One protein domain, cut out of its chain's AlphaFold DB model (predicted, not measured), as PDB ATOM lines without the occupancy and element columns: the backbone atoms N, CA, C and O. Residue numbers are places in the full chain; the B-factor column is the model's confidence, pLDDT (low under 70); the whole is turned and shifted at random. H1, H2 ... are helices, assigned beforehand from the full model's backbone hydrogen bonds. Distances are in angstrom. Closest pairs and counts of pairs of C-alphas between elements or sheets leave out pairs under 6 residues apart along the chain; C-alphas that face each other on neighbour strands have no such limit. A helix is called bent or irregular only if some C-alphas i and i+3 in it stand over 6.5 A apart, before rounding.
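What this domain is: This is residues 46 to 108 of the 114 residues of an uncharacterized protein of Cupriavidus sp. USMAA2-4 (UniProt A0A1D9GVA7). What does the model look like? Two long helices meet loosely at a wide angle, with the first end of H1 near the first half of H2, and residues 73 to 84 fold back from the last end of H1 to the start of H2. The last residues of H2, 103 to 108, stick out free. What is it made of? The printed part has 63 residues with two named helices, H1 then H2, and no named strand: the class is all helix. How compact is it? It is loose, with a radius of gyration of the C-alphas of 15.2 A, and spans 50 by 24 by 16 A.

Where its parts are: Where is the first helix? H1 is residues 52 to 72, 30.3 A from first to last C-alpha, and begins with C-alpha 52 at (169.960, 137.276, 160.614). It is neither bent nor irregular, but only just: C-alphas 58 and 61 are 6.1 A apart. Where is the second? H2 is residues 85 to 108, 34.8 A long, and ends with C-alpha 108 at (176.549, 150.692, 179.973).

How they stand to each other: How do H1 and H2 stand? They are close but not clearly touching, with 2 pairs of C-alphas within 8 A; their closest C-alphas, of Phe 52 and Ala 92, are 6.2 A apart. They run opposite ways at a steep tilt of 60 degrees. What do the backbones show? In H2 every O i to N i+4 pair is within hydrogen-bond range; in H1 16 of 17 are.

The domain as a whole: How far does it reach? The C-alphas farthest apart, of Gly 74 and Asn 108, are 50.0 A apart. Are there gaps or long links? The printed part has no cut, and the link from H1 to H2, 12 residues, is long. Is confidence low anywhere? No printed residue is under 70, and the mean pLDDT of the printed part is 94.2.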
ATOM      1  N   PRO A  46     169.905 129.838 170.146       90.62
ATOM      2  CA  PRO A  46     169.044 130.865 170.723       90.62
ATOM      3  C   PRO A  46     168.953 132.074 169.795       90.62
ATOM      4  O   PRO A  46     169.969 132.485 169.223       90.62
ATOM      5  N   VAL A  47     167.756 132.639 169.637       90.62
ATOM      6  CA  VAL A  47     167.496 133.674 168.625       90.62
ATOM      7  C   VAL A  47     168.371 134.906 168.865       90.62
ATOM      8  O   VAL A  47     168.889 135.490 167.914       90.62
ATOM      9  N   GLU A  48     168.651 135.236 170.126       88.12
ATOM     10  CA  GLU A  48     169.534 136.345 170.523       88.12
ATOM     11  C   GLU A  48     171.015 136.136 170.144       88.12
ATOM     12  O   GLU A  48     171.816 137.072 170.221       88.12
ATOM     13  N   ARG A  49     171.406 134.907 169.786       90.19
ATOM     14  CA  ARG A  49     172.766 134.546 169.344       90.19
ATOM     15  C   ARG A  49     172.834 134.211 167.854       90.19
ATOM     16  O   ARG A  49     173.934 134.056 167.323       90.19
ATOM     17  N   SER A  50     171.692 134.094 167.184       94.00
ATOM     18  CA  SER A  50     171.612 133.761 165.766       94.00
ATOM     19  C   SER A  50     171.946 134.959 164.880       94.00
ATOM     20  O   SER A  50     171.560 136.097 165.142       94.00
ATOM     21  N   SER A  51     172.626 134.691 163.763       95.25
ATOM     22  CA  SER A  51     172.752 135.678 162.692       95.25
ATOM     23  C   SER A  51     171.409 135.859 161.981       95.25
ATOM     24  O   SER A  51     170.619 134.921 161.880       95.25
ATOM     25  N   PHE A  52     171.172 137.038 161.403       96.25
ATOM     26  CA  PHE A  52     169.960 137.276 160.614       96.25
ATOM     27  C   PHE A  52     169.762 136.253 159.480       96.25
ATOM     28  O   PHE A  52     168.641 135.830 159.222       96.25
ATOM     29  N   GLN A  53     170.846 135.812 158.831       94.88
ATOM     30  CA  GLN A  53     170.779 134.771 157.798       94.88
ATOM     31  C   GLN A  53     170.295 133.425 158.353       94.88
ATOM     32  O   GLN A  53     169.440 132.793 157.739       94.88
ATOM     33  N   SER A  54     170.769 133.017 159.538       94.69
ATOM     34  CA  SER A  54     170.242 131.825 160.225       94.69
ATOM     35  C   SER A  54     168.741 131.974 160.499       94.69
ATOM     36  O   SER A  54     167.978 131.063 160.186       94.69
ATOM     37  N   LEU A  55     168.286 133.139 160.975       96.12
ATOM     38  CA  LEU A  55     166.860 133.383 161.224       96.12
ATOM     39  C   LEU A  55     166.015 133.254 159.950       96.12
ATOM     40  O   LEU A  55     165.011 132.548 159.962       96.12
ATOM     41  N   VAL A  56     166.439 133.864 158.839       95.44
ATOM     42  CA  VAL A  56     165.728 133.762 157.551       95.44
ATOM     43  C   VAL A  56     165.704 132.319 157.042       95.44
ATOM     44  O   VAL A  56     164.650 131.826 156.644       95.44
ATOM     45  N   HIS A  57     166.833 131.606 157.107       93.38
ATOM     46  CA  HIS A  57     166.902 130.194 156.719       93.38
ATOM     47  C   HIS A  57     165.965 129.307 157.543       93.38
ATOM     48  O   HIS A  57     165.351 128.399 156.990       93.38
ATOM     49  N   ARG A  58     165.821 129.583 158.842       95.12
ATOM     50  CA  ARG A  58     164.896 128.878 159.738       95.12
ATOM     51  C   ARG A  58     163.432 129.279 159.523       95.12
ATOM     52  O   ARG A  58     162.538 128.458 159.713       95.12
ATOM     53  N   TRP A  59     163.174 130.522 159.120       95.56
ATOM     54  CA  TRP A  59     161.825 131.060 158.925       95.56
ATOM     55  C   TRP A  59     161.066 130.380 157.781       95.56
ATOM     56  O   TRP A  59     159.886 130.048 157.911       95.56
ATOM     57  N   HIS A  60     161.747 130.116 156.665       92.62
ATOM     58  CA  HIS A  60     161.145 129.476 155.493       92.62
ATOM     59  C   HIS A  60     160.525 128.088 155.767       92.62
ATOM     60  O   HIS A  60     159.334 127.917 155.504       92.62
ATOM     61  N   PRO A  61     161.257 127.092 156.303       94.06
ATOM     62  CA  PRO A  61     160.678 125.783 156.601       94.06
ATOM     63  C   PRO A  61     159.592 125.861 157.676       94.06
ATOM     64  O   PRO A  61     158.607 125.129 157.603       94.06
ATOM     65  N   LEU A  62     159.737 126.765 158.649       95.50
ATOM     66  CA  LEU A  62     158.759 126.926 159.718       95.50
ATOM     67  C   LEU A  62     157.411 127.429 159.191       95.50
ATOM     68  O   LEU A  62     156.378 126.836 159.492       95.50
ATOM     69  N   THR A  63     157.412 128.473 158.363       94.94
ATOM     70  CA  THR A  63     156.176 129.002 157.759       94.94
ATOM     71  C   THR A  63     155.515 127.983 156.831       94.94
ATOM     72  O   THR A  63     154.292 127.839 156.854       94.94
ATOM     73  N   TYR A  64     156.303 127.197 156.088       92.19
ATOM     74  CA  TYR A  64     155.777 126.082 155.298       92.19
ATOM     75  C   TYR A  64     155.067 125.037 156.170       92.19
ATOM     76  O   TYR A  64     153.945 124.637 155.852       92.19
ATOM     77  N   ALA A  65     155.685 124.626 157.282       93.75
ATOM     78  CA  ALA A  65     155.093 123.665 158.210       93.75
ATOM     79  C   ALA A  65     153.821 124.210 158.876       93.75
ATOM     80  O   ALA A  65     152.816 123.506 158.907       93.75
ATOM     81  N   ILE A  66     153.834 125.461 159.346       94.56
ATOM     82  CA  ILE A  66     152.665 126.113 159.960       94.56
ATOM     83  C   ILE A  66     151.495 126.157 158.975       94.56
ATOM     84  O   ILE A  66     150.392 125.736 159.318       94.56
ATOM     85  N   ASN A  67     151.732 126.598 157.737       94.81
ATOM     86  CA  ASN A  67     150.688 126.647 156.714       94.81
ATOM     87  C   ASN A  67     150.193 125.240 156.342       94.81
ATOM     88  O   ASN A  67     148.995 125.016 156.202       94.81
ATOM     89  N   GLY A  68     151.103 124.267 156.215       93.69
ATOM     90  CA  GLY A  68     150.751 122.870 155.951       93.69
ATOM     91  C   GLY A  68     149.848 122.276 157.030       93.69
ATOM     92  O   GLY A  68     148.793 121.730 156.709       93.69
ATOM     93  N   LEU A  69     150.226 122.444 158.300       94.50
ATOM     94  CA  LEU A  69     149.426 122.026 159.451       94.50
ATOM     95  C   LEU A  69     148.079 122.755 159.493       94.50
ATOM     96  O   LEU A  69     147.052 122.115 159.705       94.50
ATOM     97  N   GLY A  70     148.073 124.066 159.235       95.81
ATOM     98  CA  GLY A  70     146.858 124.873 159.140       95.81
ATOM     99  C   GLY A  70     145.871 124.289 158.132       95.81
ATOM    100  O   GLY A  70     144.742 123.968 158.501       95.81
ATOM    101  N   ARG A  71     146.319 124.021 156.899       96.06
ATOM    102  CA  ARG A  71     145.482 123.399 155.861       96.06
ATOM    103  C   ARG A  71     144.943 122.030 156.269       96.06
ATOM    104  O   ARG A  71     143.773 121.754 156.019       96.06
ATOM    105  N   SER A  72     145.750 121.189 156.921       96.94
ATOM    106  CA  SER A  72     145.289 119.891 157.442       96.94
ATOM    107  C   SER A  72     144.203 120.022 158.515       96.94
ATOM    108  O   SER A  72     143.388 119.116 158.664       96.94
ATOM    109  N   LEU A  73     144.172 121.144 159.236       97.62
ATOM    110  CA  LEU A  73     143.162 121.469 160.244       97.62
ATOM    111  C   LEU A  73     142.006 122.327 159.696       97.62
ATOM    112  O   LEU A  73     141.133 122.727 160.462       97.62
ATOM    113  N   GLY A  74     141.982 122.628 158.391       96.38
ATOM    114  CA  GLY A  74     140.976 123.505 157.780       96.38
ATOM    115  C   GLY A  74     141.146 124.993 158.111       96.38
ATOM    116  O   GLY A  74     140.222 125.778 157.905       96.38
ATOM    117  N   VAL A  75     142.311 125.393 158.623       96.81
ATOM    118  CA  VAL A  75     142.668 126.786 158.914       96.81
ATOM    119  C   VAL A  75     143.336 127.406 157.677       96.81
ATOM    120  O   VAL A  75     144.183 126.752 157.060       96.81
ATOM    121  N   PRO A  76     142.990 128.652 157.295       94.69
ATOM    122  CA  PRO A  76     143.700 129.371 156.240       94.69
ATOM    123  C   PRO A  76     145.198 129.512 156.533       94.69
ATOM    124  O   PRO A  76     145.612 129.543 157.693       94.69
ATOM    125  N   ASP A  77     146.007 129.647 155.482       93.81
ATOM    126  CA  ASP A  77     147.447 129.875 155.617       93.81
ATOM    127  C   ASP A  77     147.709 131.116 156.488       93.81
ATOM    128  O   ASP A  77     147.306 132.228 156.145       93.81
ATOM    129  N   ALA A  78     148.404 130.921 157.610       90.56
ATOM    130  CA  ALA A  78     148.770 132.003 158.523       90.56
ATOM    131  C   ALA A  78     149.804 132.952 157.896       90.56
ATOM    132  O   ALA A  78     149.877 134.125 158.254       90.56
ATOM    133  N   TYR A  79     150.600 132.443 156.950       93.81
ATOM    134  CA  TYR A  79     151.659 133.194 156.288       93.81
ATOM    135  C   TYR A  79     151.694 132.895 154.771       93.81
ATOM    136  O   TYR A  79     152.569 132.165 154.302       93.81
ATOM    137  N   PRO A  80     150.734 133.405 153.972       89.38
ATOM    138  CA  PRO A  80     150.545 133.034 152.562       89.38
ATOM    139  C   PRO A  80     151.450 133.804 151.581       89.38
ATOM    140  O   PRO A  80     151.084 134.021 150.427       89.38
ATOM    141  N   PHE A  81     152.618 134.278 152.017       89.31
ATOM    142  CA  PHE A  81     153.501 135.110 151.197       89.31
ATOM    143  C   PHE A  81     154.976 134.769 151.403       89.31
ATOM    144  O   PHE A  81     155.381 134.215 152.421       89.31
ATOM    145  N   SER A  82     155.798 135.114 150.412       89.12
ATOM    146  CA  SER A  82     157.252 135.002 150.489       89.12
ATOM    147  C   SER A  82     157.885 136.357 150.793       89.12
ATOM    148  O   SER A  82     157.371 137.419 150.435       89.12
ATOM    149  N   LEU A  83     159.029 136.325 151.472       93.25
ATOM    150  CA  LEU A  83     159.810 137.526 151.734       93.25
ATOM    151  C   LEU A  83     160.579 137.932 150.478       93.25
ATOM    152  O   LEU A  83     161.431 137.186 149.999       93.25
ATOM    153  N   SER A  84     160.303 139.128 149.958       95.56
ATOM    154  CA  SER A  84     161.085 139.685 148.853       95.56
ATOM    155  C   SER A  84     162.485 140.100 149.327       95.56
ATOM    156  O   SER A  84     162.655 140.446 150.502       95.56
ATOM    157  N   PRO A  85     163.491 140.162 148.433       96.38
ATOM    158  CA  PRO A  85     164.834 140.625 148.794       96.38
ATOM    159  C   PRO A  85     164.841 141.998 149.483       96.38
ATOM    160  O   PRO A  85     165.595 142.223 150.430       96.38
ATOM    161  N   THR A  86     163.955 142.904 149.062       96.38
ATOM    162  CA  THR A  86     163.792 144.229 149.672       96.38
ATOM    163  C   THR A  86     163.299 144.135 151.115       96.38
ATOM    164  O   THR A  86     163.846 144.806 151.988       96.38
ATOM    165  N   VAL A  87     162.300 143.292 151.395       95.81
ATOM    166  CA  VAL A  87     161.798 143.091 152.766       95.81
ATOM    167  C   VAL A  87     162.868 142.425 153.630       95.81
ATOM    168  O   VAL A  87     163.115 142.883 154.741       95.81
ATOM    169  N   ILE A  88     163.584 141.428 153.101       97.31
ATOM    170  CA  ILE A  88     164.718 140.795 153.791       97.31
ATOM    171  C   ILE A  88     165.765 141.846 154.186       97.31
ATOM    172  O   ILE A  88     166.240 141.842 155.319       97.31
ATOM    173  N   ALA A  89     166.090 142.793 153.301       97.88
ATOM    174  CA  ALA A  89     167.033 143.868 153.607       97.88
ATOM    175  C   ALA A  89     166.525 144.817 154.710       97.88
ATOM    176  O   ALA A  89     167.304 145.202 155.590       97.88
ATOM    177  N   LYS A  90     165.229 145.163 154.703       97.81
ATOM    178  CA  LYS A  90     164.599 145.971 155.763       97.81
ATOM    179  C   LYS A  90     164.641 145.254 157.117       97.81
ATOM    180  O   LYS A  90     165.079 145.832 158.110       97.81
ATOM    181  N   LEU A  91     164.273 143.976 157.150       98.06
ATOM    182  CA  LEU A  91     164.330 143.145 158.357       98.06
ATOM    183  C   LEU A  91     165.774 142.989 158.867       98.06
ATOM    184  O   LEU A  91     166.026 143.113 160.066       98.06
ATOM    185  N   ALA A  92     166.745 142.818 157.964       97.81
ATOM    186  CA  ALA A  92     168.164 142.772 158.314       97.81
ATOM    187  C   ALA A  92     168.638 144.078 158.966       97.81
ATOM    188  O   ALA A  92     169.510 144.061 159.838       97.81
ATOM    189  N   PHE A  93     168.104 145.223 158.529       98.00
ATOM    190  CA  PHE A  93     168.395 146.513 159.148       98.00
ATOM    191  C   PHE A  93     167.855 146.577 160.579       98.00
ATOM    192  O   PHE A  93     168.634 146.868 161.489       98.00
ATOM    193  N   VAL A  94     166.585 146.223 160.798       97.81
ATOM    194  CA  VAL A  94     165.983 146.165 162.144       97.81
ATOM    195  C   VAL A  94     166.788 145.247 163.067       97.81
ATOM    196  O   VAL A  94     167.168 145.656 164.165       97.81
ATOM    197  N   HIS A  95     167.166 144.057 162.589       97.44
ATOM    198  CA  HIS A  95     168.010 143.126 163.340       97.44
ATOM    199  C   HIS A  95     169.318 143.774 163.815       97.44
ATOM    200  O   HIS A  95     169.680 143.658 164.988       97.44
ATOM    201  N   ARG A  96     170.025 144.501 162.935       96.88
ATOM    202  CA  ARG A  96     171.265 145.204 163.306       96.88
ATOM    203  C   ARG A  96     171.024 146.289 164.351       96.88
ATOM    204  O   ARG A  96     171.839 146.412 165.264       96.88
ATOM    205  N   VAL A  97     169.938 147.053 164.227       96.94
ATOM    206  CA  VAL A  97     169.569 148.108 165.187       96.94
ATOM    207  C   VAL A  97     169.349 147.508 166.574       96.94
ATOM    208  O   VAL A  97     169.992 147.949 167.527       96.94
ATOM    209  N   VAL A  98     168.532 146.455 166.676       95.00
ATOM    210  CA  VAL A  98     168.242 145.760 167.943       95.00
ATOM    211  C   VAL A  98     169.524 145.232 168.588       95.00
ATOM    212  O   VAL A  98     169.791 145.505 169.757       95.00
ATOM    213  N   HIS A  99     170.370 144.543 167.821       93.62
ATOM    214  CA  HIS A  99     171.614 143.980 168.353       93.62
ATOM    215  C   HIS A  99     172.624 145.058 168.753       93.62
ATOM    216  O   HIS A  99     173.353 144.889 169.729       93.62
ATOM    217  N   SER A 100     172.681 146.169 168.017       95.00
ATOM    218  CA  SER A 100     173.516 147.313 168.384       95.00
ATOM    219  C   SER A 100     173.052 147.931 169.701       95.00
ATOM    220  O   SER A 100     173.857 148.081 170.619       95.00
ATOM    221  N   ALA A 101     171.750 148.195 169.835       94.44
ATOM    222  CA  ALA A 101     171.162 148.737 171.055       94.44
ATOM    223  C   ALA A 101     171.386 147.811 172.263       94.44
ATOM    224  O   ALA A 101     171.814 148.276 173.318       94.44
ATOM    225  N   ALA A 102     171.194 146.499 172.098       91.12
ATOM    226  CA  ALA A 102     171.422 145.515 173.156       91.12
ATOM    227  C   ALA A 102     172.892 145.460 173.610       91.12
ATOM    228  O   ALA A 102     173.165 145.348 174.807       91.12
ATOM    229  N   ARG A 103     173.855 145.563 172.679       91.19
ATOM    230  CA  ARG A 103     175.287 145.648 173.019       91.19
ATOM    231  C   ARG A 103     175.608 146.923 173.791       91.19
ATOM    232  O   ARG A 103     176.277 146.839 174.816       91.19
ATOM    233  N   SER A 104     175.111 148.072 173.333       93.12
ATOM    234  CA  SER A 104     175.306 149.355 174.018       93.12
ATOM    235  C   SER A 104     174.702 149.344 175.421       93.12
ATOM    236  O   SER A 104     175.344 149.774 176.375       93.12
ATOM    237  N   TYR A 105     173.499 148.786 175.571       91.06
ATOM    238  CA  TYR A 105     172.849 148.633 176.871       91.06
ATOM    239  C   TYR A 105     173.682 147.770 177.829       91.06
ATOM    240  O   TYR A 105     173.954 148.192 178.949       91.06
ATOM    241  N   LYS A 106     174.160 146.599 177.380       88.25
ATOM    242  CA  LYS A 106     175.030 145.722 178.186       88.25
ATOM    243  C   LYS A 106     176.353 146.395 178.568       88.25
ATOM    244  O   LYS A 106     176.798 146.237 179.700       88.25
ATOM    245  N   ALA A 107     176.965 147.147 177.652       88.88
ATOM    246  CA  ALA A 107     178.199 147.885 177.923       88.88
ATOM    247  C   ALA A 107     178.004 148.952 179.014       88.88
ATOM    248  O   ALA A 107     178.839 149.076 179.904       88.88
ATOM    249  N   ASN A 108     176.876 149.666 178.982       85.62
ATOM    250  CA  ASN A 108     176.549 150.692 179.973       85.62
ATOM    251  C   ASN A 108     176.137 150.090 181.326       85.62
ATOM    252  O   ASN A 108     176.498 150.625 182.367       85.62
TER     253      ASN A 108